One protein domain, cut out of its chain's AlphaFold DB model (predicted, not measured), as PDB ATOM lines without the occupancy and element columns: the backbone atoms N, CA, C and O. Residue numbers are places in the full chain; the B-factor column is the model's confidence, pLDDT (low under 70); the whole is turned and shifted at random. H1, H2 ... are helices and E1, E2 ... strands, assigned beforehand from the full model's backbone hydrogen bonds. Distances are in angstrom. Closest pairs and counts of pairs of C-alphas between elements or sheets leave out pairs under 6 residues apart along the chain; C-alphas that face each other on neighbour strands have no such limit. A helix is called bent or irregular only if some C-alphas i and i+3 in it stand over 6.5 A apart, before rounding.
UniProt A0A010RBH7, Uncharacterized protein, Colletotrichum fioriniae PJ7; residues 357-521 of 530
ATOM      1  N   ILE A 357       7.463 -57.364 201.705       96.88
ATOM      2  CA  ILE A 357       8.873 -57.348 202.116       96.88
ATOM      3  C   ILE A 357       9.781 -57.397 200.878       96.88
ATOM      4  O   ILE A 357      10.804 -56.708 200.848       96.88
ATOM      5  N   GLU A 358       9.396 -58.156 199.848       95.94
ATOM      6  CA  GLU A 358      10.112 -58.207 198.567       95.94
ATOM      7  C   GLU A 358      10.134 -56.841 197.860       95.94
ATOM      8  O   GLU A 358      11.185 -56.407 197.392       95.94
ATOM      9  N   GLU A 359       9.006 -56.123 197.820       94.62
ATOM     10  CA  GLU A 359       8.883 -54.829 197.137       94.62
ATOM     11  C   GLU A 359       9.758 -53.741 197.776       94.62
ATOM     12  O   GLU A 359      10.446 -52.991 197.074       94.62
ATOM     13  N   ILE A 360       9.784 -53.680 199.109       94.38
ATOM     14  CA  ILE A 360      10.595 -52.703 199.858       94.38
ATOM     15  C   ILE A 360      12.068 -53.102 199.966       94.38
ATOM     16  O   ILE A 360      12.877 -52.370 200.544       94.38
ATOM     17  N   SER A 361      12.425 -54.255 199.410       94.75
ATOM     18  CA  SER A 361      13.772 -54.802 199.411       94.75
ATOM     19  C   SER A 361      14.297 -54.967 197.987       94.75
ATOM     20  O   SER A 361      13.601 -54.802 196.984       94.75
ATOM     21  N   ARG A 362      15.588 -55.240 197.869       93.88
ATOM     22  CA  ARG A 362      16.220 -55.682 196.629       93.88
ATOM     23  C   ARG A 362      17.011 -56.942 196.915       93.88
ATOM     24  O   ARG A 362      17.579 -57.077 197.998       93.88
ATOM     25  N   ARG A 363      17.097 -57.827 195.928       95.19
ATOM     26  CA  ARG A 363      18.008 -58.968 195.985       95.19
ATOM     27  C   ARG A 363      19.390 -58.542 195.501       95.19
ATOM     28  O   ARG A 363      19.510 -57.888 194.464       95.19
ATOM     29  N   THR A 364      20.431 -58.853 196.265       93.81
ATOM     30  CA  THR A 364      21.819 -58.652 195.825       93.81
ATOM     31  C   THR A 364      22.117 -59.565 194.634       93.81
ATOM     32  O   THR A 364      21.646 -60.696 194.582       93.81
ATOM     33  N   ILE A 365      22.902 -59.086 193.666       93.25
ATOM     34  CA  ILE A 365      23.190 -59.856 192.442       93.25
ATOM     35  C   ILE A 365      24.009 -61.113 192.762       93.25
ATOM     36  O   ILE A 365      23.754 -62.172 192.208       93.25
ATOM     37  N   GLU A 366      24.985 -60.997 193.661       93.50
ATOM     38  CA  GLU A 366      25.951 -62.069 193.935       93.50
ATOM     39  C   GLU A 366      25.397 -63.156 194.858       93.50
ATOM     40  O   GLU A 366      25.686 -64.335 194.677       93.50
ATOM     41  N   THR A 367      24.617 -62.762 195.867       91.81
ATOM     42  CA  THR A 367      24.196 -63.653 196.957       91.81
ATOM     43  C   THR A 367      22.684 -63.838 197.041       91.81
ATOM     44  O   THR A 367      22.220 -64.565 197.915       91.81
ATOM     45  N   HIS A 368      21.909 -63.183 196.165       93.81
ATOM     46  CA  HIS A 368      20.441 -63.166 196.182       93.81
ATOM     47  C   HIS A 368      19.819 -62.770 197.538       93.81
ATOM     48  O   HIS A 368      18.644 -63.044 197.797       93.81
ATOM     49  N   GLN A 369      20.587 -62.078 198.386       93.50
ATOM     50  CA  GLN A 369      20.175 -61.633 199.715       93.50
ATOM     51  C   GLN A 369      19.185 -60.478 199.619       93.50
ATOM     52  O   GLN A 369      19.402 -59.519 198.881       93.50
ATOM     53  N   LEU A 370      18.135 -60.546 200.425       94.62
ATOM     54  CA  LEU A 370      17.063 -59.576 200.523       94.62
ATOM     55  C   LEU A 370      17.455 -58.413 201.440       94.62
ATOM     56  O   LEU A 370      17.396 -58.520 202.662       94.62
ATOM     57  N   VAL A 371      17.869 -57.288 200.863       92.31
ATOM     58  CA  VAL A 371      18.292 -56.096 201.617       92.31
ATOM     59  C   VAL A 371      17.302 -54.942 201.417       92.31
ATOM     60  O   VAL A 371      16.911 -54.698 200.274       92.31
ATOM     61  N   PRO A 372      16.898 -54.204 202.474       90.69
ATOM     62  CA  PRO A 372      15.993 -53.060 202.332       90.69
ATOM     63  C   PRO A 372      16.495 -52.018 201.319       90.69
ATOM     64  O   PRO A 372      17.701 -51.760 201.222       90.69
ATOM     65  N   ARG A 373      15.574 -51.401 200.571       84.62
ATOM     66  CA  ARG A 373      15.876 -50.287 199.653       84.62
ATOM     67  C   ARG A 373      16.166 -48.985 200.420       84.62
ATOM     68  O   ARG A 373      15.872 -48.864 201.608       84.62
ATOM     69  N   ASP A 374      16.773 -48.024 199.722       66.88
ATOM     70  CA  ASP A 374      16.859 -46.601 200.096       66.88
ATOM     71  C   ASP A 374      17.301 -46.302 201.536       66.88
ATOM     72  O   ASP A 374      16.579 -45.702 202.333       66.88
ATOM     73  N   GLY A 375      18.522 -46.718 201.884       62.47
ATOM     74  CA  GLY A 375      19.148 -46.294 203.139       62.47
ATOM     75  C   GLY A 375      18.364 -46.710 204.385       62.47
ATOM     76  O   GLY A 375      18.395 -45.998 205.385       62.47
ATOM     77  N   SER A 376      17.669 -47.853 204.322       75.12
ATOM     78  CA  SER A 376      16.886 -48.488 205.392       75.12
ATOM     79  C   SER A 376      15.582 -47.803 205.801       75.12
ATOM     80  O   SER A 376      14.997 -48.242 206.776       75.12
ATOM     81  N   THR A 377      15.068 -46.797 205.082       86.81
ATOM     82  CA  THR A 377      13.763 -46.184 205.429       86.81
ATOM     83  C   THR A 377      12.745 -46.253 204.284       86.81
ATOM     84  O   THR A 377      12.388 -45.210 203.725       86.81
ATOM     85  N   PRO A 378      12.278 -47.453 203.887       85.12
ATOM     86  CA  PRO A 378      11.320 -47.575 202.798       85.12
ATOM     87  C   PRO A 378      10.017 -46.826 203.103       85.12
ATOM     88  O   PRO A 378       9.551 -46.756 204.245       85.12
ATOM     89  N   THR A 379       9.434 -46.262 202.046       89.75
ATOM     90  CA  THR A 379       8.070 -45.726 202.074       89.75
ATOM     91  C   THR A 379       7.136 -46.839 201.623       89.75
ATOM     92  O   THR A 379       7.278 -47.326 200.505       89.75
ATOM     93  N   LEU A 380       6.227 -47.259 202.497       89.81
ATOM     94  CA  LEU A 380       5.202 -48.248 202.172       89.81
ATOM     95  C   LEU A 380       4.138 -47.630 201.250       89.81
ATOM     96  O   LEU A 380       4.010 -46.404 201.180       89.81
ATOM     97  N   ALA A 381       3.328 -48.469 200.601       88.00
ATOM     98  CA  ALA A 381       2.227 -48.023 199.739       88.00
ATOM     99  C   ALA A 381       1.215 -47.110 200.458       88.00
ATOM    100  O   ALA A 381       0.632 -46.224 199.841       88.00
ATOM    101  N   ASP A 382       1.058 -47.261 201.775       90.81
ATOM    102  CA  ASP A 382       0.199 -46.403 202.600       90.81
ATOM    103  C   ASP A 382       0.804 -45.013 202.910       90.81
ATOM    104  O   ASP A 382       0.187 -44.196 203.604       90.81
ATOM    105  N   GLY A 383       2.013 -44.736 202.411       92.31
ATOM    106  CA  GLY A 383       2.775 -43.508 202.631       92.31
ATOM    107  C   GLY A 383       3.564 -43.473 203.943       92.31
ATOM    108  O   GLY A 383       4.289 -42.505 204.200       92.31
ATOM    109  N   THR A 384       3.456 -44.502 204.785       92.38
ATOM    110  CA  THR A 384       4.207 -44.593 206.038       92.38
ATOM    111  C   THR A 384       5.671 -44.889 205.747       92.38
ATOM    112  O   THR A 384       6.008 -45.729 204.916       92.38
ATOM    113  N   LYS A 385       6.560 -44.202 206.463       92.12
ATOM    114  CA  LYS A 385       8.003 -44.429 206.412       92.12
ATOM    115  C   LYS A 385       8.446 -45.122 207.685       92.12
ATOM    116  O   LYS A 385       8.157 -44.625 208.774       92.12
ATOM    117  N   TRP A 386       9.164 -46.225 207.537       88.25
ATOM    118  CA  TRP A 386       9.690 -46.994 208.658       88.25
ATOM    119  C   TRP A 386      11.179 -47.186 208.500       88.25
ATOM    120  O   TRP A 386      11.624 -47.592 207.435       88.25
ATOM    121  N   TYR A 387      11.937 -46.941 209.565       90.88
ATOM    122  CA  TYR A 387      13.342 -47.319 209.604       90.88
ATOM    123  C   TYR A 387      13.444 -48.846 209.748       90.88
ATOM    124  O   TYR A 387      13.356 -49.397 210.844       90.88
ATOM    125  N   CYS A 388      13.619 -49.541 208.627       90.31
ATOM    126  CA  CYS A 388      13.930 -50.964 208.486       90.31
ATOM    127  C   CYS A 388      15.369 -51.293 208.910       90.31
ATOM    128  O   CYS A 388      16.094 -52.026 208.229       90.31
ATOM    129  N   GLY A 389      15.772 -50.766 210.063       91.75
ATOM    130  CA  GLY A 389      16.962 -51.198 210.770       91.75
ATOM    131  C   GLY A 389      16.831 -52.629 211.287       91.75
ATOM    132  O   GLY A 389      15.808 -53.303 211.152       91.75
ATOM    133  N   TRP A 390      17.910 -53.097 211.901       90.31
ATOM    134  CA  TRP A 390      18.001 -54.404 212.546       90.31
ATOM    135  C   TRP A 390      16.809 -54.726 213.463       90.31
ATOM    136  O   TRP A 390      16.166 -55.761 213.293       90.31
ATOM    137  N   GLU A 391      16.486 -53.813 214.376       92.75
ATOM    138  CA  GLU A 391      15.455 -54.010 215.398       92.75
ATOM    139  C   GLU A 391      14.071 -54.209 214.787       92.75
ATOM    140  O   GLU A 391      13.373 -55.165 215.124       92.75
ATOM    141  N   LEU A 392      13.690 -53.354 213.830       93.56
ATOM    142  CA  LEU A 392      12.397 -53.473 213.167       93.56
ATOM    143  C   LEU A 392      12.296 -54.780 212.380       93.56
ATOM    144  O   LEU A 392      11.274 -55.453 212.455       93.56
ATOM    145  N   ARG A 393      13.355 -55.168 211.657       95.31
ATOM    146  CA  ARG A 393      13.359 -56.413 210.871       95.31
ATOM    147  C   ARG A 393      13.202 -57.648 211.750       95.31
ATOM    148  O   ARG A 393      12.436 -58.540 211.387       95.31
ATOM    149  N   LEU A 394      13.878 -57.685 212.900       96.06
ATOM    150  CA  LEU A 394      13.693 -58.758 213.875       96.06
ATOM    151  C   LEU A 394      12.323 -58.735 214.534       96.06
ATOM    152  O   LEU A 394      11.752 -59.799 214.749       96.06
ATOM    153  N   LYS A 395      11.789 -57.552 214.852       96.81
ATOM    154  CA  LYS A 395      10.431 -57.437 215.382       96.81
ATOM    155  C   LYS A 395       9.418 -57.971 214.367       96.81
ATOM    156  O   LYS A 395       8.583 -58.788 214.724       96.81
ATOM    157  N   THR A 396       9.536 -57.582 213.099       97.00
ATOM    158  CA  THR A 396       8.719 -58.117 212.000       97.00
ATOM    159  C   THR A 396       8.863 -59.633 211.878       97.00
ATOM    160  O   THR A 396       7.866 -60.323 211.699       97.00
ATOM    161  N   LEU A 397      10.084 -60.167 212.001       97.88
ATOM    162  CA  LEU A 397      10.314 -61.611 211.982       97.88
ATOM    163  C   LEU A 397       9.656 -62.311 213.178       97.88
ATOM    164  O   LEU A 397       9.087 -63.383 213.006       97.88
ATOM    165  N   LYS A 398       9.714 -61.709 214.369       98.00
ATOM    166  CA  LYS A 398       9.017 -62.207 215.556       98.00
ATOM    167  C   LYS A 398       7.508 -62.252 215.315       98.00
ATOM    168  O   LYS A 398       6.925 -63.320 215.435       98.00
ATOM    169  N   ASP A 399       6.913 -61.135 214.897       98.25
ATOM    170  CA  ASP A 399       5.472 -61.028 214.632       98.25
ATOM    171  C   ASP A 399       5.020 -62.051 213.557       98.25
ATOM    172  O   ASP A 399       3.958 -62.663 213.678       98.25
ATOM    173  N   LEU A 400       5.857 -62.301 212.539       98.44
ATOM    174  CA  LEU A 400       5.633 -63.338 211.524       98.44
ATOM    175  C   LEU A 400       5.674 -64.758 212.113       98.44
ATOM    176  O   LEU A 400       4.801 -65.572 211.816       98.44
ATOM    177  N   VAL A 401       6.691 -65.066 212.923       98.38
ATOM    178  CA  VAL A 401       6.871 -66.391 213.534       98.38
ATOM    179  C   VAL A 401       5.766 -66.686 214.548       98.38
ATOM    180  O   VAL A 401       5.232 -67.791 214.523       98.38
ATOM    181  N   ASP A 402       5.371 -65.709 215.367       98.19
ATOM    182  CA  ASP A 402       4.235 -65.829 216.290       98.19
ATOM    183  C   ASP A 402       2.947 -66.182 215.536       98.19
ATOM    184  O   ASP A 402       2.292 -67.181 215.843       98.19
ATOM    185  N   GLY A 403       2.622 -65.414 214.488       98.19
ATOM    186  CA  GLY A 403       1.453 -65.680 213.648       98.19
ATOM    187  C   GLY A 403       1.506 -67.046 212.956       98.19
ATOM    188  O   GLY A 403       0.487 -67.722 212.828       98.19
ATOM    189  N   TYR A 404       2.698 -67.488 212.551       98.44
ATOM    190  CA  TYR A 404       2.887 -68.800 211.940       98.44
ATOM    191  C   TYR A 404       2.721 -69.957 212.943       98.44
ATOM    192  O   TYR A 404       2.112 -70.971 212.601       98.44
ATOM    193  N   MET A 405       3.192 -69.822 214.189       98.19
ATOM    194  CA  MET A 405       2.948 -70.837 215.230       98.19
ATOM    195  C   MET A 405       1.460 -70.950 215.564       98.19
ATOM    196  O   MET A 405       0.949 -72.054 215.756       98.19
ATOM    197  N   ASP A 406       0.753 -69.821 215.561       98.19
ATOM    198  CA  ASP A 406      -0.700 -69.762 215.698       98.19
ATOM    199  C   ASP A 406      -1.425 -70.548 214.593       98.19
ATOM    200  O   ASP A 406      -2.410 -71.238 214.867       98.19
ATOM    201  N   PHE A 407      -0.936 -70.479 213.351       98.19
ATOM    202  CA  PHE A 407      -1.466 -71.270 212.237       98.19
ATOM    203  C   PHE A 407      -1.193 -72.760 212.420       98.19
ATOM    204  O   PHE A 407      -2.123 -73.564 212.319       98.19
ATOM    205  N   LEU A 408       0.043 -73.136 212.764       97.94
ATOM    206  CA  LEU A 408       0.393 -74.536 213.020       97.94
ATOM    207  C   LEU A 408      -0.468 -75.133 214.134       97.94
ATOM    208  O   LEU A 408      -0.918 -76.274 214.016       97.94
ATOM    209  N   HIS A 409      -0.747 -74.355 215.183       98.06
ATOM    210  CA  HIS A 409      -1.578 -74.780 216.308       98.06
ATOM    211  C   HIS A 409      -2.994 -75.171 215.883       98.06
ATOM    212  O   HIS A 409      -3.519 -76.182 216.351       98.06
ATOM    213  N   VAL A 410      -3.583 -74.427 214.947       98.00
ATOM    214  CA  VAL A 410      -4.915 -74.733 214.401       98.00
ATOM    215  C   VAL A 410      -4.871 -75.721 213.232       98.00
ATOM    216  O   VAL A 410      -5.917 -76.049 212.677       98.00
ATOM    217  N   GLY A 411      -3.696 -76.257 212.884       97.94
ATOM    218  CA  GLY A 411      -3.529 -77.259 211.829       97.94
ATOM    219  C   GLY A 411      -3.333 -76.670 210.431       97.94
ATOM    220  O   GLY A 411      -3.664 -77.329 209.449       97.94
ATOM    221  N   VAL A 412      -2.817 -75.446 210.315       98.44
ATOM    222  CA  VAL A 412      -2.478 -74.815 209.033       98.44
ATOM    223  C   VAL A 412      -0.964 -74.674 208.897       98.44
ATOM    224  O   VAL A 412      -0.313 -74.043 209.723       98.44
ATOM    225  N   SER A 413      -0.401 -75.233 207.829       97.50
ATOM    226  CA  SER A 413       1.018 -75.102 207.474       97.50
ATOM    227  C   SER A 413       1.155 -74.391 206.133       97.50
ATOM    228  O   SER A 413       0.416 -74.687 205.199       97.50
ATOM    229  N   MET A 414       2.134 -73.502 205.991       96.25
ATOM    230  CA  MET A 414       2.387 -72.777 204.744       96.25
ATOM    231  C   MET A 414       3.875 -72.483 204.558       96.25
ATOM    232  O   MET A 414       4.633 -72.434 205.526       96.25
ATOM    233  N   GLY A 415       4.287 -72.283 203.306       95.94
ATOM    234  CA  GLY A 415       5.589 -71.693 203.007       95.94
ATOM    235  C   GLY A 415       5.582 -70.201 203.333       95.94
ATOM    236  O   GLY A 415       4.576 -69.528 203.128       95.94
ATOM    237  N   LEU A 416       6.701 -69.687 203.842       96.31
ATOM    238  CA  LEU A 416       6.882 -68.258 204.083       96.31
ATOM    239  C   LEU A 416       7.726 -67.671 202.954       96.31
ATOM    240  O   LEU A 416       8.878 -68.062 202.773       96.31
ATOM    241  N   ASP A 417       7.157 -66.716 202.227       97.19
ATOM    242  CA  ASP A 417       7.816 -66.036 201.115       97.19
ATOM    243  C   ASP A 417       7.705 -64.515 201.303       97.19
ATOM    244  O   ASP A 417       6.587 -64.014 201.448       97.19
ATOM    245  N   PRO A 418       8.819 -63.758 201.300       97.75
ATOM    246  CA  PRO A 418       8.798 -62.302 201.435       97.75
ATOM    247  C   PRO A 418       7.883 -61.572 200.444       97.75
ATOM    248  O   PRO A 418       7.404 -60.482 200.764       97.75
ATOM    249  N   GLN A 419       7.627 -62.143 199.262       97.12
ATOM    250  CA  GLN A 419       6.708 -61.544 198.288       97.12
ATOM    251  C   GLN A 419       5.247 -61.582 198.760       97.12
ATOM    252  O   GLN A 419       4.462 -60.701 198.414       97.12
ATOM    253  N   ASN A 420       4.922 -62.551 199.616       97.81
ATOM    254  CA  ASN A 420       3.592 -62.808 200.160       97.81
ATOM    255  C   ASN A 420       3.429 -62.300 201.602       97.81
ATOM    256  O   ASN A 420       2.387 -62.522 202.216       97.81
ATOM    257  N   ILE A 421       4.432 -61.602 202.152       98.19
ATOM    258  CA  ILE A 421       4.344 -60.933 203.455       98.19
ATOM    259  C   ILE A 421       4.262 -59.422 203.245       98.19
ATOM    260  O   ILE A 421       5.235 -58.792 202.836       98.19
ATOM    261  N   ILE A 422       3.109 -58.839 203.559       98.19
ATOM    262  CA  ILE A 422       2.818 -57.409 203.447       98.19
ATOM    263  C   ILE A 422       3.038 -56.726 204.796       98.19
ATOM    264  O   ILE A 422       2.576 -57.199 205.837       98.19
ATOM    265  N   LEU A 423       3.714 -55.579 204.765       97.69
ATOM    266  CA  LEU A 423       3.825 -54.659 205.890       97.69
ATOM    267  C   LEU A 423       2.908 -53.458 205.665       97.69
ATOM    268  O   LEU A 423       2.942 -52.833 204.604       97.69
ATOM    269  N   THR A 424       2.123 -53.104 206.680       97.44
ATOM    270  CA  THR A 424       1.293 -51.891 206.675       97.44
ATOM    271  C   THR A 424       1.465 -51.102 207.967       97.44
ATOM    272  O   THR A 424       1.537 -51.666 209.059       97.44
ATOM    273  N   GLY A 425       1.548 -49.779 207.849       96.56
ATOM    274  CA  GLY A 425       1.544 -48.840 208.966       96.56
ATOM    275  C   GLY A 425       0.140 -48.383 209.362       96.56
ATOM    276  O   GLY A 425       0.029 -47.509 210.226       96.56
ATOM    277  N   LYS A 426      -0.922 -48.933 208.757       95.25
ATOM    278  CA  LYS A 426      -2.308 -48.524 208.998       95.25
ATOM    279  C   LYS A 426      -3.254 -49.694 209.274       95.25
ATOM    280  O   LYS A 426      -3.027 -50.837 208.896       95.25
ATOM    281  N   LEU A 427      -4.364 -49.364 209.929       94.00
ATOM    282  CA  LEU A 427      -5.561 -50.186 210.057       94.00
ATOM    283  C   LEU A 427      -6.771 -49.313 209.708       94.00
ATOM    284  O   LEU A 427      -7.244 -48.528 210.537       94.00
ATOM    285  N   GLY A 428      -7.230 -49.400 208.457       90.38
ATOM    286  CA  GLY A 428      -8.133 -48.395 207.891       90.38
ATOM    287  C   GLY A 428      -7.493 -47.006 207.966       90.38
ATOM    288  O   GLY A 428      -6.345 -46.827 207.575       90.38
ATOM    289  N   ASP A 429      -8.196 -46.038 208.555       90.75
ATOM    290  CA  ASP A 429      -7.675 -44.673 208.731       90.75
ATOM    291  C   ASP A 429      -6.730 -44.517 209.939       90.75
ATOM    292  O   ASP A 429      -6.139 -43.454 210.151       90.75
ATOM    293  N   LYS A 430      -6.592 -45.552 210.781       95.12
ATOM    294  CA  LYS A 430      -5.777 -45.487 211.999       95.12
ATOM    295  C   LYS A 430      -4.319 -45.810 211.685       95.12
ATOM    296  O   LYS A 430      -4.012 -46.922 211.271       95.12
ATOM    297  N   LYS A 431      -3.406 -44.884 211.988       95.69
ATOM    298  CA  LYS A 431      -1.960 -45.146 211.977       95.69
ATOM    299  C   LYS A 431      -1.554 -46.051 213.149       95.69
ATOM    300  O   LYS A 431      -2.031 -45.866 214.270       95.69
ATOM    301  N   LEU A 432      -0.667 -47.003 212.887       95.81
ATOM    302  CA  LEU A 432      -0.119 -47.941 213.862       95.81
ATOM    303  C   LEU A 432       1.239 -47.465 214.400       95.81
ATOM    304  O   LEU A 432       1.994 -46.773 213.717       95.81
ATOM    305  N   GLU A 433       1.545 -47.863 215.635       93.75
ATOM    306  CA  GLU A 433       2.825 -47.584 216.309       93.75
ATOM    307  C   GLU A 433       3.954 -48.520 215.865       93.75
ATOM    308  O   GLU A 433       5.128 -48.194 216.005       93.75
ATOM    309  N   SER A 434       3.601 -49.666 215.286       93.75
ATOM    310  CA  SER A 434       4.516 -50.586 214.618       93.75
ATOM    311  C   SER A 434       3.829 -51.165 213.384       93.75
ATOM    312  O   SER A 434       2.603 -51.319 213.422       93.75
ATOM    313  N   PRO A 435       4.566 -51.519 212.318       96.06
ATOM    314  CA  PRO A 435       3.947 -52.113 211.146       96.06
ATOM    315  C   PRO A 435       3.265 -53.434 211.517       96.06
ATOM    316  O   PRO A 435       3.837 -54.254 212.237       96.06
ATOM    317  N   ARG A 436       2.043 -53.631 211.024       97.44
ATOM    318  CA  ARG A 436       1.360 -54.926 211.049       97.44
ATOM    319  C   ARG A 436       1.968 -55.808 209.966       97.44
ATOM    320  O   ARG A 436       2.166 -55.347 208.841       97.44
ATOM    321  N   VAL A 437       2.214 -57.067 210.311       98.31
ATOM    322  CA  VAL A 437       2.653 -58.113 209.386       98.31
ATOM    323  C   VAL A 437       1.434 -58.908 208.934       98.31
ATOM    324  O   VAL A 437       0.653 -59.356 209.772       98.31
ATOM    325  N   VAL A 438       1.253 -59.065 207.624       98.50
ATOM    326  CA  VAL A 438       0.136 -59.821 207.044       98.50
ATOM    327  C   VAL A 438       0.671 -60.791 205.997       98.50
ATOM    328  O   VAL A 438       1.354 -60.363 205.072       98.50
ATOM    329  N   ALA A 439       0.361 -62.080 206.118       98.44
ATOM    330  CA  ALA A 439       0.637 -63.068 205.081       98.44
ATOM    331  C   ALA A 439      -0.582 -63.222 204.169       98.44
ATOM    332  O   ALA A 439      -1.718 -63.328 204.644       98.44
ATOM    333  N   VAL A 440      -0.333 -63.251 202.865       98.19
ATOM    334  CA  VAL A 440      -1.328 -63.465 201.810       98.19
ATOM    335  C   VAL A 440      -0.945 -64.682 200.964       98.19
ATOM    336  O   VAL A 440       0.093 -65.294 201.195       98.19
ATOM    337  N   ASP A 441      -1.782 -65.021 199.981       96.81
ATOM    338  CA  ASP A 441      -1.524 -66.076 198.992       96.81
ATOM    339  C   ASP A 441      -1.366 -67.486 199.593       96.81
ATOM    340  O   ASP A 441      -0.300 -68.100 199.600       96.81
ATOM    341  N   TYR A 442      -2.479 -68.030 200.091       97.69
ATOM    342  CA  TYR A 442      -2.517 -69.339 200.758       97.69
ATOM    343  C   TYR A 442      -2.759 -70.510 199.788       97.69
ATOM    344  O   TYR A 442      -3.164 -71.588 200.223       97.69
ATOM    345  N   VAL A 443      -2.517 -70.344 198.478       96.19
ATOM    346  CA  VAL A 443      -2.713 -71.411 197.466       96.19
ATOM    347  C   VAL A 443      -1.959 -72.692 197.827       96.19
ATOM    348  O   VAL A 443      -2.443 -73.805 197.574       96.19
ATOM    349  N   ASP A 444      -0.781 -72.528 198.427       95.06
ATOM    350  CA  ASP A 444       0.123 -73.616 198.775       95.06
ATOM    351  C   ASP A 444       0.037 -74.067 200.236       95.06
ATOM    352  O   ASP A 444       0.761 -74.990 200.637       95.06
ATOM    353  N   ALA A 445      -0.861 -73.463 201.014       97.44
ATOM    354  CA  ALA A 445      -1.102 -73.857 202.388       97.44
ATOM    355  C   ALA A 445      -1.752 -75.248 202.478       97.44
ATOM    356  O   ALA A 445      -2.455 -75.729 201.579       97.44
ATOM    357  N   LEU A 446      -1.484 -75.919 203.593       98.00
ATOM    358  CA  LEU A 446      -2.037 -77.213 203.951       98.00
ATOM    359  C   LEU A 446      -2.927 -77.065 205.183       98.00
ATOM    360  O   LEU A 446      -2.468 -76.555 206.202       98.00
ATOM    361  N   VAL A 447      -4.166 -77.542 205.084       98.12
ATOM    362  CA  VAL A 447      -5.115 -77.666 206.192       98.12
ATOM    363  C   VAL A 447      -5.133 -79.128 206.617       98.12
ATOM    364  O   VAL A 447      -5.658 -79.986 205.908       98.12
ATOM    365  N   ASP A 448      -4.530 -79.404 207.763       97.31
ATOM    366  CA  ASP A 448      -4.227 -80.749 208.243       97.31
ATOM    367  C   ASP A 448      -5.477 -81.635 208.393       97.31
ATOM    368  O   ASP A 448      -5.506 -82.762 207.901       97.31
ATOM    369  N   ASP A 449      -6.558 -81.085 208.951       96.44
ATOM    370  CA  ASP A 449      -7.853 -81.767 209.101       96.44
ATOM    371  C   ASP A 449      -8.495 -82.206 207.774       96.44
ATOM    372  O   ASP A 449      -9.395 -83.047 207.769       96.44
ATOM    373  N   GLN A 450      -8.071 -81.617 206.656       96.50
ATOM    374  CA  GLN A 450      -8.627 -81.886 205.328       96.50
ATOM    375  C   GLN A 450      -7.756 -82.857 204.515       96.50
ATOM    376  O   GLN A 450      -8.145 -83.239 203.410       96.50
ATOM    377  N   LEU A 451      -6.589 -83.264 205.028       97.19
ATOM    378  CA  LEU A 451      -5.716 -84.242 204.376       97.19
ATOM    379  C   LEU A 451      -6.364 -85.635 204.350       97.19
ATOM    380  O   LEU A 451      -7.212 -85.964 205.178       97.19
ATOM    381  N   LYS A 452      -5.918 -86.495 203.423       97.06
ATOM    382  CA  LYS A 452      -6.307 -87.922 203.390       97.06
ATOM    383  C   LYS A 452      -6.005 -88.618 204.718       97.06
ATOM    384  O   LYS A 452      -6.800 -89.425 205.186       97.06
ATOM    385  N   THR A 453      -4.867 -88.262 205.305       96.69
ATOM    386  CA  THR A 453      -4.415 -88.733 206.610       96.69
ATOM    387  C   THR A 453      -4.059 -87.509 207.449       96.69
ATOM    388  O   THR A 453      -2.936 -87.021 207.334       96.69
ATOM    389  N   PRO A 454      -4.995 -86.966 208.247       96.44
ATOM    390  CA  PRO A 454      -4.711 -85.840 209.134       96.44
ATOM    391  C   PRO A 454      -3.623 -86.197 210.152       96.44
ATOM    392  O   PRO A 454      -3.688 -87.262 210.771       96.44
ATOM    393  N   HIS A 455      -2.630 -85.327 210.345       94.25
ATOM    394  CA  HIS A 455      -1.528 -85.579 211.280       94.25
ATOM    395  C   HIS A 455      -1.846 -85.098 212.702       94.25
ATOM    396  O   HIS A 455      -1.391 -85.694 213.676       94.25
ATOM    397  N   LYS A 456      -2.604 -84.007 212.821       93.88
ATOM    398  CA  LYS A 456      -3.070 -83.349 214.051       93.88
ATOM    399  C   LYS A 456      -1.969 -83.134 215.074       93.88
ATOM    400  O   LYS A 456      -2.185 -83.304 216.269       93.88
ATOM    401  N   VAL A 457      -0.778 -82.762 214.605       92.81
ATOM    402  CA  VAL A 457       0.423 -82.700 215.451       92.81
ATOM    403  C   VAL A 457       0.227 -81.733 216.621       92.81
ATOM    404  O   VAL A 457       0.581 -82.058 217.749       92.81
ATOM    405  N   TYR A 458      -0.378 -80.567 216.369       94.69
ATOM    406  CA  TYR A 458      -0.461 -79.480 217.351       94.69
ATOM    407  C   TYR A 458      -1.847 -79.249 217.953       94.69
ATOM    408  O   TYR A 458      -1.943 -78.793 219.089       94.69
ATOM    409  N   GLN A 459      -2.916 -79.617 217.249       93.81
ATOM    410  CA  GLN A 459      -4.298 -79.366 217.679       93.81
ATOM    411  C   GLN A 459      -4.684 -79.985 219.043       93.81
ATOM    412  O   GLN A 459      -5.490 -79.381 219.753       93.81
ATOM    413  N   PRO A 460      -4.145 -81.150 219.467       93.81
ATOM    414  CA  PRO A 460      -4.420 -81.704 220.795       93.81
ATOM    415  C   PRO A 460      -3.809 -80.894 221.944       93.81
ATOM    416  O   PRO A 460      -4.195 -81.084 223.102       93.81
ATOM    417  N   HIS A 461      -2.832 -80.033 221.659       93.75
ATOM    418  CA  HIS A 461      -2.115 -79.270 222.668       93.75
ATOM    419  C   HIS A 461      -2.830 -77.956 222.985       93.75
ATOM    420  O   HIS A 461      -3.493 -77.351 222.147       93.75
ATOM    421  N   LYS A 462      -2.707 -77.502 224.237       94.50
ATOM    422  CA  LYS A 462      -3.367 -76.275 224.703       94.50
ATOM    423  C   LYS A 462      -2.699 -75.009 224.157       94.50
ATOM    424  O   LYS A 462      -3.395 -74.033 223.901       94.50
ATOM    425  N   MET A 463      -1.376 -75.040 224.027       96.38
ATOM    426  CA  MET A 463      -0.548 -73.907 223.619       96.38
ATOM    427  C   MET A 463       0.066 -74.174 222.239       96.38
ATOM    428  O   MET A 463       0.294 -75.349 221.917       96.38
ATOM    429  N   PRO A 464       0.366 -73.128 221.451       97.38
ATOM    430  CA  PRO A 464       1.015 -73.277 220.153       97.38
ATOM    431  C   PRO A 464       2.403 -73.927 220.270       97.38
ATOM    432  O   PRO A 464       2.994 -73.932 221.355       97.38
ATOM    433  N   PRO A 465       2.950 -74.492 219.179       97.44
ATOM    434  CA  PRO A 465       4.292 -75.058 219.202       97.44
ATOM    435  C   PRO A 465       5.367 -74.015 219.509       97.44
ATOM    436  O   PRO A 465       5.274 -72.864 219.086       97.44
ATOM    437  N   HIS A 466       6.428 -74.437 220.199       97.62
ATOM    438  CA  HIS A 466       7.606 -73.597 220.391       97.62
ATOM    439  C   HIS A 466       8.356 -73.398 219.053       97.62
ATOM    440  O   HIS A 466       8.700 -74.395 218.402       97.62
ATOM    441  N   PRO A 467       8.719 -72.158 218.657       97.44
ATOM    442  CA  PRO A 467       9.347 -71.882 217.359       97.44
ATOM    443  C   PRO A 467      10.636 -72.655 217.062       97.44
ATOM    444  O   PRO A 467      10.907 -72.964 215.905       97.44
ATOM    445  N   TRP A 468      11.423 -73.001 218.088       96.12
ATOM    446  CA  TRP A 468      12.691 -73.735 217.929       96.12
ATOM    447  C   TRP A 468      12.545 -75.068 217.173       96.12
ATOM    448  O   TRP A 468      13.451 -75.462 216.445       96.12
ATOM    449  N   GLY A 469      11.413 -75.766 217.320       91.38
ATOM    450  CA  GLY A 469      11.164 -77.020 216.598       91.38
ATOM    451  C   GLY A 469      10.691 -76.822 215.156       91.38
ATOM    452  O   GLY A 469      10.837 -77.723 214.333       91.38
ATOM    453  N   GLU A 470      10.147 -75.646 214.842       95.25
ATOM    454  CA  GLU A 470       9.367 -75.427 213.624       95.25
ATOM    455  C   GLU A 470       9.942 -74.398 212.665       95.25
ATOM    456  O   GLU A 470       9.571 -74.387 211.490       95.25
ATOM    457  N   VAL A 471      10.885 -73.576 213.109       96.50
ATOM    458  CA  VAL A 471      11.504 -72.532 212.298       96.50
ATOM    459  C   VAL A 471      13.015 -72.722 212.293       96.50
ATOM    460  O   VAL A 471      13.641 -72.978 213.314       96.50
ATOM    461  N   SER A 472      13.620 -72.595 211.115       96.56
ATOM    462  CA  SER A 472      15.072 -72.647 210.938       96.56
ATOM    463  C   SER A 472      15.502 -71.686 209.838       96.56
ATOM    464  O   SER A 472      14.687 -71.308 208.994       96.56
ATOM    465  N   LEU A 473      16.797 -71.354 209.785       96.00
ATOM    466  CA  LEU A 473      17.357 -70.556 208.686       96.00
ATOM    467  C   LEU A 473      17.076 -71.172 207.309       96.00
ATOM    468  O   LEU A 473      16.867 -70.436 206.356       96.00
ATOM    469  N   ARG A 474      17.010 -72.507 207.207       95.44
ATOM    470  CA  ARG A 474      16.661 -73.195 205.957       95.44
ATOM    471  C   ARG A 474      15.201 -72.966 205.563       95.44
ATOM    472  O   ARG A 474      14.929 -72.686 204.407       95.44
ATOM    473  N   LYS A 475      14.261 -73.055 206.513       95.69
ATOM    474  CA  LYS A 475      12.840 -72.746 206.248       95.69
ATOM    475  C   LYS A 475      12.617 -71.261 205.916       95.69
ATOM    476  O   LYS A 475      11.627 -70.930 205.281       95.69
ATOM    477  N   LEU A 476      13.530 -70.386 206.344       96.88
ATOM    478  CA  LEU A 476      13.498 -68.940 206.108       96.88
ATOM    479  C   LEU A 476      14.536 -68.483 205.070       96.88
ATOM    480  O   LEU A 476      14.919 -67.314 205.060       96.88
ATOM    481  N   GLU A 477      15.008 -69.370 204.193       95.88
ATOM    482  CA  GLU A 477      16.103 -69.057 203.265       95.88
ATOM    483  C   GLU A 477      15.781 -67.883 202.327       95.88
ATOM    484  O   GLU A 477      16.654 -67.065 202.033       95.88
ATOM    485  N   LEU A 478      14.509 -67.722 201.942       96.06
ATOM    486  CA  LEU A 478      14.048 -66.605 201.111       96.06
ATOM    487  C   LEU A 478      14.167 -65.241 201.810       96.06
ATOM    488  O   LEU A 478      14.244 -64.219 201.125       96.06
ATOM    489  N   PHE A 479      14.240 -65.231 203.147       97.06
ATOM    490  CA  PHE A 479      14.476 -64.056 203.994       97.06
ATOM    491  C   PHE A 479      15.965 -63.821 204.292       97.06
ATOM    492  O   PHE A 479      16.301 -62.933 205.083       97.06
ATOM    493  N   SER A 480      16.881 -64.588 203.691       95.06
ATOM    494  CA  SER A 480      18.323 -64.350 203.824       95.06
ATOM    495  C   SER A 480      18.657 -62.917 203.411       95.06
ATOM    496  O   SER A 480      18.287 -62.492 202.324       95.06
ATOM    497  N   GLY A 481      19.316 -62.149 204.281       93.19
ATOM    498  CA  GLY A 481      19.553 -60.713 204.101       93.19
ATOM    499  C   GLY A 481      18.603 -59.840 204.922       93.19
ATOM    500  O   GLY A 481      19.064 -58.857 205.509       93.19
ATOM    501  N   TRP A 482      17.321 -60.223 205.037       94.38
ATOM    502  CA  TRP A 482      16.367 -59.604 205.966       94.38
ATOM    503  C   TRP A 482      16.701 -60.028 207.394       94.38
ATOM    504  O   TRP A 482      16.855 -59.191 208.285       94.38
ATOM    505  N   ILE A 483      16.912 -61.333 207.561       94.12
ATOM    506  CA  ILE A 483      17.641 -61.931 208.679       94.12
ATOM    507  C   ILE A 483      19.136 -61.677 208.433       94.12
ATOM    508  O   ILE A 483      19.568 -61.770 207.278       94.12
ATOM    509  N   PRO A 484      19.949 -61.357 209.457       91.69
ATOM    510  CA  PRO A 484      21.378 -61.145 209.275       91.69
ATOM    511  C   PRO A 484      21.996 -62.365 208.616       91.69
ATOM    512  O   PRO A 484      22.017 -63.453 209.180       91.69
ATOM    513  N   HIS A 485      22.483 -62.183 207.397       88.94
ATOM    514  CA  HIS A 485      22.986 -63.280 206.580       88.94
ATOM    515  C   HIS A 485      24.220 -63.957 207.196       88.94
ATOM    516  O   HIS A 485      24.511 -65.108 206.889       88.94
ATOM    517  N   GLN A 486      24.946 -63.247 208.063       91.94
ATOM    518  CA  GLN A 486      26.091 -63.764 208.805       91.94
ATOM    519  C   GLN A 486      25.694 -64.679 209.970       91.94
ATOM    520  O   GLN A 486      26.571 -65.227 210.638       91.94
ATOM    521  N   TRP A 487      24.398 -64.813 210.262       94.94
ATOM    522  CA  TRP A 487      23.942 -65.705 211.311       94.94
ATOM    523  C   TRP A 487      24.156 -67.165 210.942       94.94
ATOM    524  O   TRP A 487      23.655 -67.682 209.947       94.94
ATOM    525  N   THR A 488      24.869 -67.848 211.823       96.44
ATOM    526  CA  THR A 488      24.921 -69.304 211.883       96.44
ATOM    527  C   THR A 488      23.619 -69.862 212.462       96.44
ATOM    528  O   THR A 488      22.884 -69.159 213.159       96.44
ATOM    529  N   ALA A 489      23.364 -71.159 212.255       96.19
ATOM    530  CA  ALA A 489      22.234 -71.850 212.884       96.19
ATOM    531  C   ALA A 489      22.210 -71.643 214.411       96.19
ATOM    532  O   ALA A 489      21.173 -71.296 214.963       96.19
ATOM    533  N   LYS A 490      23.375 -71.717 215.073       97.00
ATOM    534  CA  LYS A 490      23.506 -71.493 216.521       97.00
ATOM    535  C   LYS A 490      23.109 -70.075 216.951       97.00
ATOM    536  O   LYS A 490      22.508 -69.907 218.005       97.00
ATOM    537  N   GLN A 491      23.445 -69.050 216.165       97.31
ATOM    538  CA  GLN A 491      23.048 -67.667 216.469       97.31
ATOM    539  C   GLN A 491      21.543 -67.464 216.294       97.31
ATOM    540  O   GLN A 491      20.920 -66.824 217.136       97.31
ATOM    541  N   PHE A 492      20.956 -68.049 215.246       97.12
ATOM    542  CA  PHE A 492      19.509 -68.019 215.047       97.12
ATOM    543  C   PHE A 492      18.764 -68.753 216.172       97.12
ATOM    544  O   PHE A 492      17.809 -68.216 216.721       97.12
ATOM    545  N   GLU A 493      19.231 -69.934 216.580       96.50
ATOM    546  CA  GLU A 493      18.691 -70.663 217.736       96.50
ATOM    547  C   GLU A 493      18.819 -69.855 219.035       96.50
ATOM    548  O   GLU A 493      17.867 -69.785 219.811       96.50
ATOM    549  N   GLY A 494      19.961 -69.191 219.247       96.94
ATOM    550  CA  GLY A 494      20.162 -68.283 220.377       96.94
ATOM    551  C   GLY A 494      19.162 -67.125 220.384       96.94
ATOM    552  O   GLY A 494      18.606 -66.808 221.432       96.94
ATOM    553  N   TRP A 495      18.867 -66.543 219.217       97.56
ATOM    554  CA  TRP A 495      17.817 -65.532 219.081       97.56
ATOM    555  C   TRP A 495      16.425 -66.090 219.388       97.56
ATOM    556  O   TRP A 495      15.680 -65.456 220.132       97.56
ATOM    557  N   ILE A 496      16.088 -67.285 218.892       97.88
ATOM    558  CA  ILE A 496      14.819 -67.952 219.216       97.88
ATOM    559  C   ILE A 496      14.687 -68.132 220.735       97.88
ATOM    560  O   ILE A 496      13.669 -67.753 221.299       97.88
ATOM    561  N   HIS A 497      15.716 -68.642 221.413       97.00
ATOM    562  CA  HIS A 497      15.681 -68.833 222.868       97.00
ATOM    563  C   HIS A 497      15.605 -67.508 223.635       97.00
ATOM    564  O   HIS A 497      14.942 -67.424 224.664       97.00
ATOM    565  N   HIS A 498      16.271 -66.462 223.143       97.44
ATOM    566  CA  HIS A 498      16.199 -65.138 223.751       97.44
ATOM    567  C   HIS A 498      14.789 -64.538 223.650       97.44
ATOM    568  O   HIS A 498      14.294 -63.966 224.616       97.44
ATOM    569  N   VAL A 499      14.134 -64.682 222.495       97.56
ATOM    570  CA  VAL A 499      12.818 -64.085 222.224       97.56
ATOM    571  C   VAL A 499      11.667 -64.900 222.815       97.56
ATOM    572  O   VAL A 499      10.707 -64.317 223.314       97.56
ATOM    573  N   TYR A 500      11.751 -66.228 222.746       97.31
ATOM    574  CA  TYR A 500      10.665 -67.145 223.106       97.31
ATOM    575  C   TYR A 500      10.906 -67.894 224.417       97.31
ATOM    576  O   TYR A 500      10.023 -68.604 224.890       97.31
ATOM    577  N   GLY A 501      12.065 -67.698 225.044       96.94
ATOM    578  CA  GLY A 501      12.446 -68.393 226.262       96.94
ATOM    579  C   GLY A 501      12.949 -69.821 226.016       96.94
ATOM    580  O   GLY A 501      13.204 -70.229 224.879       96.94
ATOM    581  N   PRO A 502      13.164 -70.586 227.098       95.31
ATOM    582  CA  PRO A 502      13.564 -71.987 227.017       95.31
ATOM    583  C   PRO A 502      12.414 -72.888 226.524       95.31
ATOM    584  O   PRO A 502      11.250 -72.497 226.523       95.31
ATOM    585  N   LEU A 503      12.731 -74.132 226.137       93.31
ATOM    586  CA  LEU A 503      11.755 -75.092 225.585       93.31
ATOM    587  C   LEU A 503      10.637 -75.503 226.559       93.31
ATOM    588  O   LEU A 503       9.628 -76.055 226.131       93.31
ATOM    589  N   ASP A 504      10.825 -75.270 227.856       91.44
ATOM    590  CA  ASP A 504       9.840 -75.488 228.915       91.44
ATOM    591  C   ASP A 504       9.028 -74.222 229.250       91.44
ATOM    592  O   ASP A 504       8.313 -74.203 230.255       91.44
ATOM    593  N   ASN A 505       9.101 -73.175 228.416       94.44
ATOM    594  CA  ASN A 505       8.262 -71.991 228.559       94.44
ATOM    595  C   ASN A 505       6.766 -72.391 228.524       94.44
ATOM    596  O   ASN A 505       6.322 -72.973 227.533       94.44
ATOM    597  N   PRO A 506       5.971 -72.059 229.563       94.81
ATOM    598  CA  PRO A 506       4.556 -72.430 229.649       94.81
ATOM    599  C   PRO A 506       3.663 -71.821 228.557       94.81
ATOM    600  O   PRO A 506       2.532 -72.283 228.388       94.81
ATOM    601  N   ASP A 507       4.144 -70.810 227.831       95.81
ATOM    602  CA  ASP A 507       3.412 -70.176 226.732       95.81
ATOM    603  C   ASP A 507       3.445 -70.997 225.432       95.81
ATOM    604  O   ASP A 507       2.689 -70.718 224.500       95.81
ATOM    605  N   TYR A 508       4.276 -72.041 225.377       96.38
ATOM    606  CA  TYR A 508       4.455 -72.887 224.205       96.38
ATOM    607  C   TYR A 508       4.408 -74.375 224.559       96.38
ATOM    608  O   TYR A 508       4.584 -74.795 225.700       96.38
ATOM    609  N   THR A 509       4.188 -75.198 223.542       93.75
ATOM    610  CA  THR A 509       4.295 -76.653 223.626       93.75
ATOM    611  C   THR A 509       5.509 -77.119 222.824       93.75
ATOM    612  O   THR A 509       5.620 -76.818 221.639       93.75
ATOM    613  N   ASP A 510       6.382 -77.939 223.408       88.75
ATOM    614  CA  ASP A 510       7.279 -78.800 222.625       88.75
ATOM    615  C   ASP A 510       6.667 -80.210 222.530       88.75
ATOM    616  O   ASP A 510       6.578 -80.885 223.562       88.75
ATOM    617  N   PRO A 511       6.251 -80.691 221.341       77.75
ATOM    618  CA  PRO A 511       5.640 -82.016 221.188       77.75
ATOM    619  C   PRO A 511       6.599 -83.169 221.533       77.75
ATOM    620  O   PRO A 511       6.157 -84.288 221.782       77.75
ATOM    621  N   ARG A 512       7.917 -82.928 221.569       81.00
ATOM    622  CA  ARG A 512       8.918 -83.945 221.938       81.00
ATOM    623  C   ARG A 512       9.035 -84.122 223.448       81.00
ATOM    624  O   ARG A 512       9.475 -85.175 223.902       81.00
ATOM    625  N   ILE A 513       8.670 -83.097 224.215       80.12
ATOM    626  CA  ILE A 513       8.748 -83.088 225.682       80.12
ATOM    627  C   ILE A 513       7.355 -83.318 226.276       80.12
ATOM    628  O   ILE A 513       7.176 -84.093 227.219       80.12
ATOM    629  N   SER A 514       6.352 -82.668 225.697       77.75
ATOM    630  CA  SER A 514       4.968 -82.721 226.140       77.75
ATOM    631  C   SER A 514       4.294 -83.953 225.564       77.75
ATOM    632  O   SER A 514       4.021 -84.026 224.368       77.75
ATOM    633  N   LYS A 515       3.962 -84.920 226.423       78.88
ATOM    634  CA  LYS A 515       3.055 -85.997 226.020       78.88
ATOM    635  C   LYS A 515       1.725 -85.367 225.622       78.88
ATOM    636  O   LYS A 515       1.122 -84.660 226.431       78.88
ATOM    637  N   ALA A 516       1.281 -85.624 224.393       75.06
ATOM    638  CA  ALA A 516      -0.066 -85.262 223.988       75.06
ATOM    639  C   ALA A 516      -1.060 -85.841 225.012       75.06
ATOM    640  O   ALA A 516      -0.858 -86.969 225.489       75.06
ATOM    641  N   PRO A 517      -2.110 -85.092 225.391       76.25
ATOM    642  CA  PRO A 517      -3.183 -85.681 226.174       76.25
ATOM    643  C   PRO A 517      -3.704 -86.917 225.424       76.25
ATOM    644  O   PRO A 517      -3.732 -86.904 224.188       76.25
ATOM    645  N   PRO A 518      -4.087 -87.995 226.136       77.75
ATOM    646  CA  PRO A 518      -4.652 -89.162 225.476       77.75
ATOM    647  C   PRO A 518      -5.809 -88.695 224.584       77.75
ATOM    648  O   PRO A 518      -6.577 -87.825 225.019       77.75
ATOM    649  N   PRO A 519      -5.920 -89.214 223.347       76.88
ATOM    650  CA  PRO A 519      -6.986 -88.813 222.445       76.88
ATOM    651  C   PRO A 519      -8.306 -88.958 223.196       76.88
ATOM    652  O   PRO A 519      -8.560 -89.999 223.812       76.88
ATOM    653  N   LYS A 520      -9.113 -87.889 223.212       76.12
ATOM    654  CA  LYS A 520     -10.466 -87.972 223.761       76.12
ATOM    655  C   LYS A 520     -11.143 -89.095 222.987       76.12
ATOM    656  O   LYS A 520     -11.288 -88.975 221.777       76.12
ATOM    657  N   GLN A 521     -11.458 -90.201 223.660       74.31
ATOM    658  CA  GLN A 521     -12.241 -91.257 223.037       74.31
ATOM    659  C   GLN A 521     -13.544 -90.598 222.611       74.31
ATOM    660  O   GLN A 521     -14.284 -90.113 223.473       74.31
TER     661      GLN A 521
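This is residues 357 to 521 of the 530 residues of an uncharacterized protein of Colletotrichum fioriniae PJ7 (UniProt A0A010RBH7). With little regular structure, this model is mostly loops round one long helix, H1, with bent hairpin E3-E4 on one side and small hairpin E1-E2 at one end. The printed part has 165 residues, 59 in named elements, in the order E1 E2 H1 E3 E4 H2 H3; the class is mixed, both sheets antiparallel. It is compact, radius of gyration of the C-alphas 17.4 A, spanning 57 by 37 by 30 A.

E3, residues 421 to 427, and E4, residues 430 to 439, form a hairpin, N 422 to O 438 at 2.8 A; E4 bends by 101 degrees at residue 433. H1, residues 390 to 409, comes closest to E4 at C-alphas Leu 400 and Val 437, 6.4 A. H2, residues 467 to 470, only just touches H1, with 3 pairs of C-alphas within 8 A; the closest are Met 405 and Pro 467, 6.8 A. H2 touches H3, residues 489 to 500, closest C-alphas Trp 468 and Ile 496, 6.3 A. E1, residues 361 to 363, and E2, residues 370 to 372, form a hairpin, N 362 to O 371 at 2.8 A. In H1 and H3 every O i to N i+4 pair is within hydrogen-bond range; H2 is too short for one.

E4 is 20.0 A long, H1 28.5 A, H3 16.1 A and E3 16.0 A. C-alpha 361 is at (13.772, -54.802, 199.411), C-alpha 500 at (10.665, -67.145, 223.106).

The C-alphas farthest apart, Gly 375 and Gln 521, are 58.3 A apart. The printed part has no cut. Links E2 to H1, H1 to E3, E4 to H2 and H2 to H3 are long. Residues 374 to 375 have pLDDT under 70.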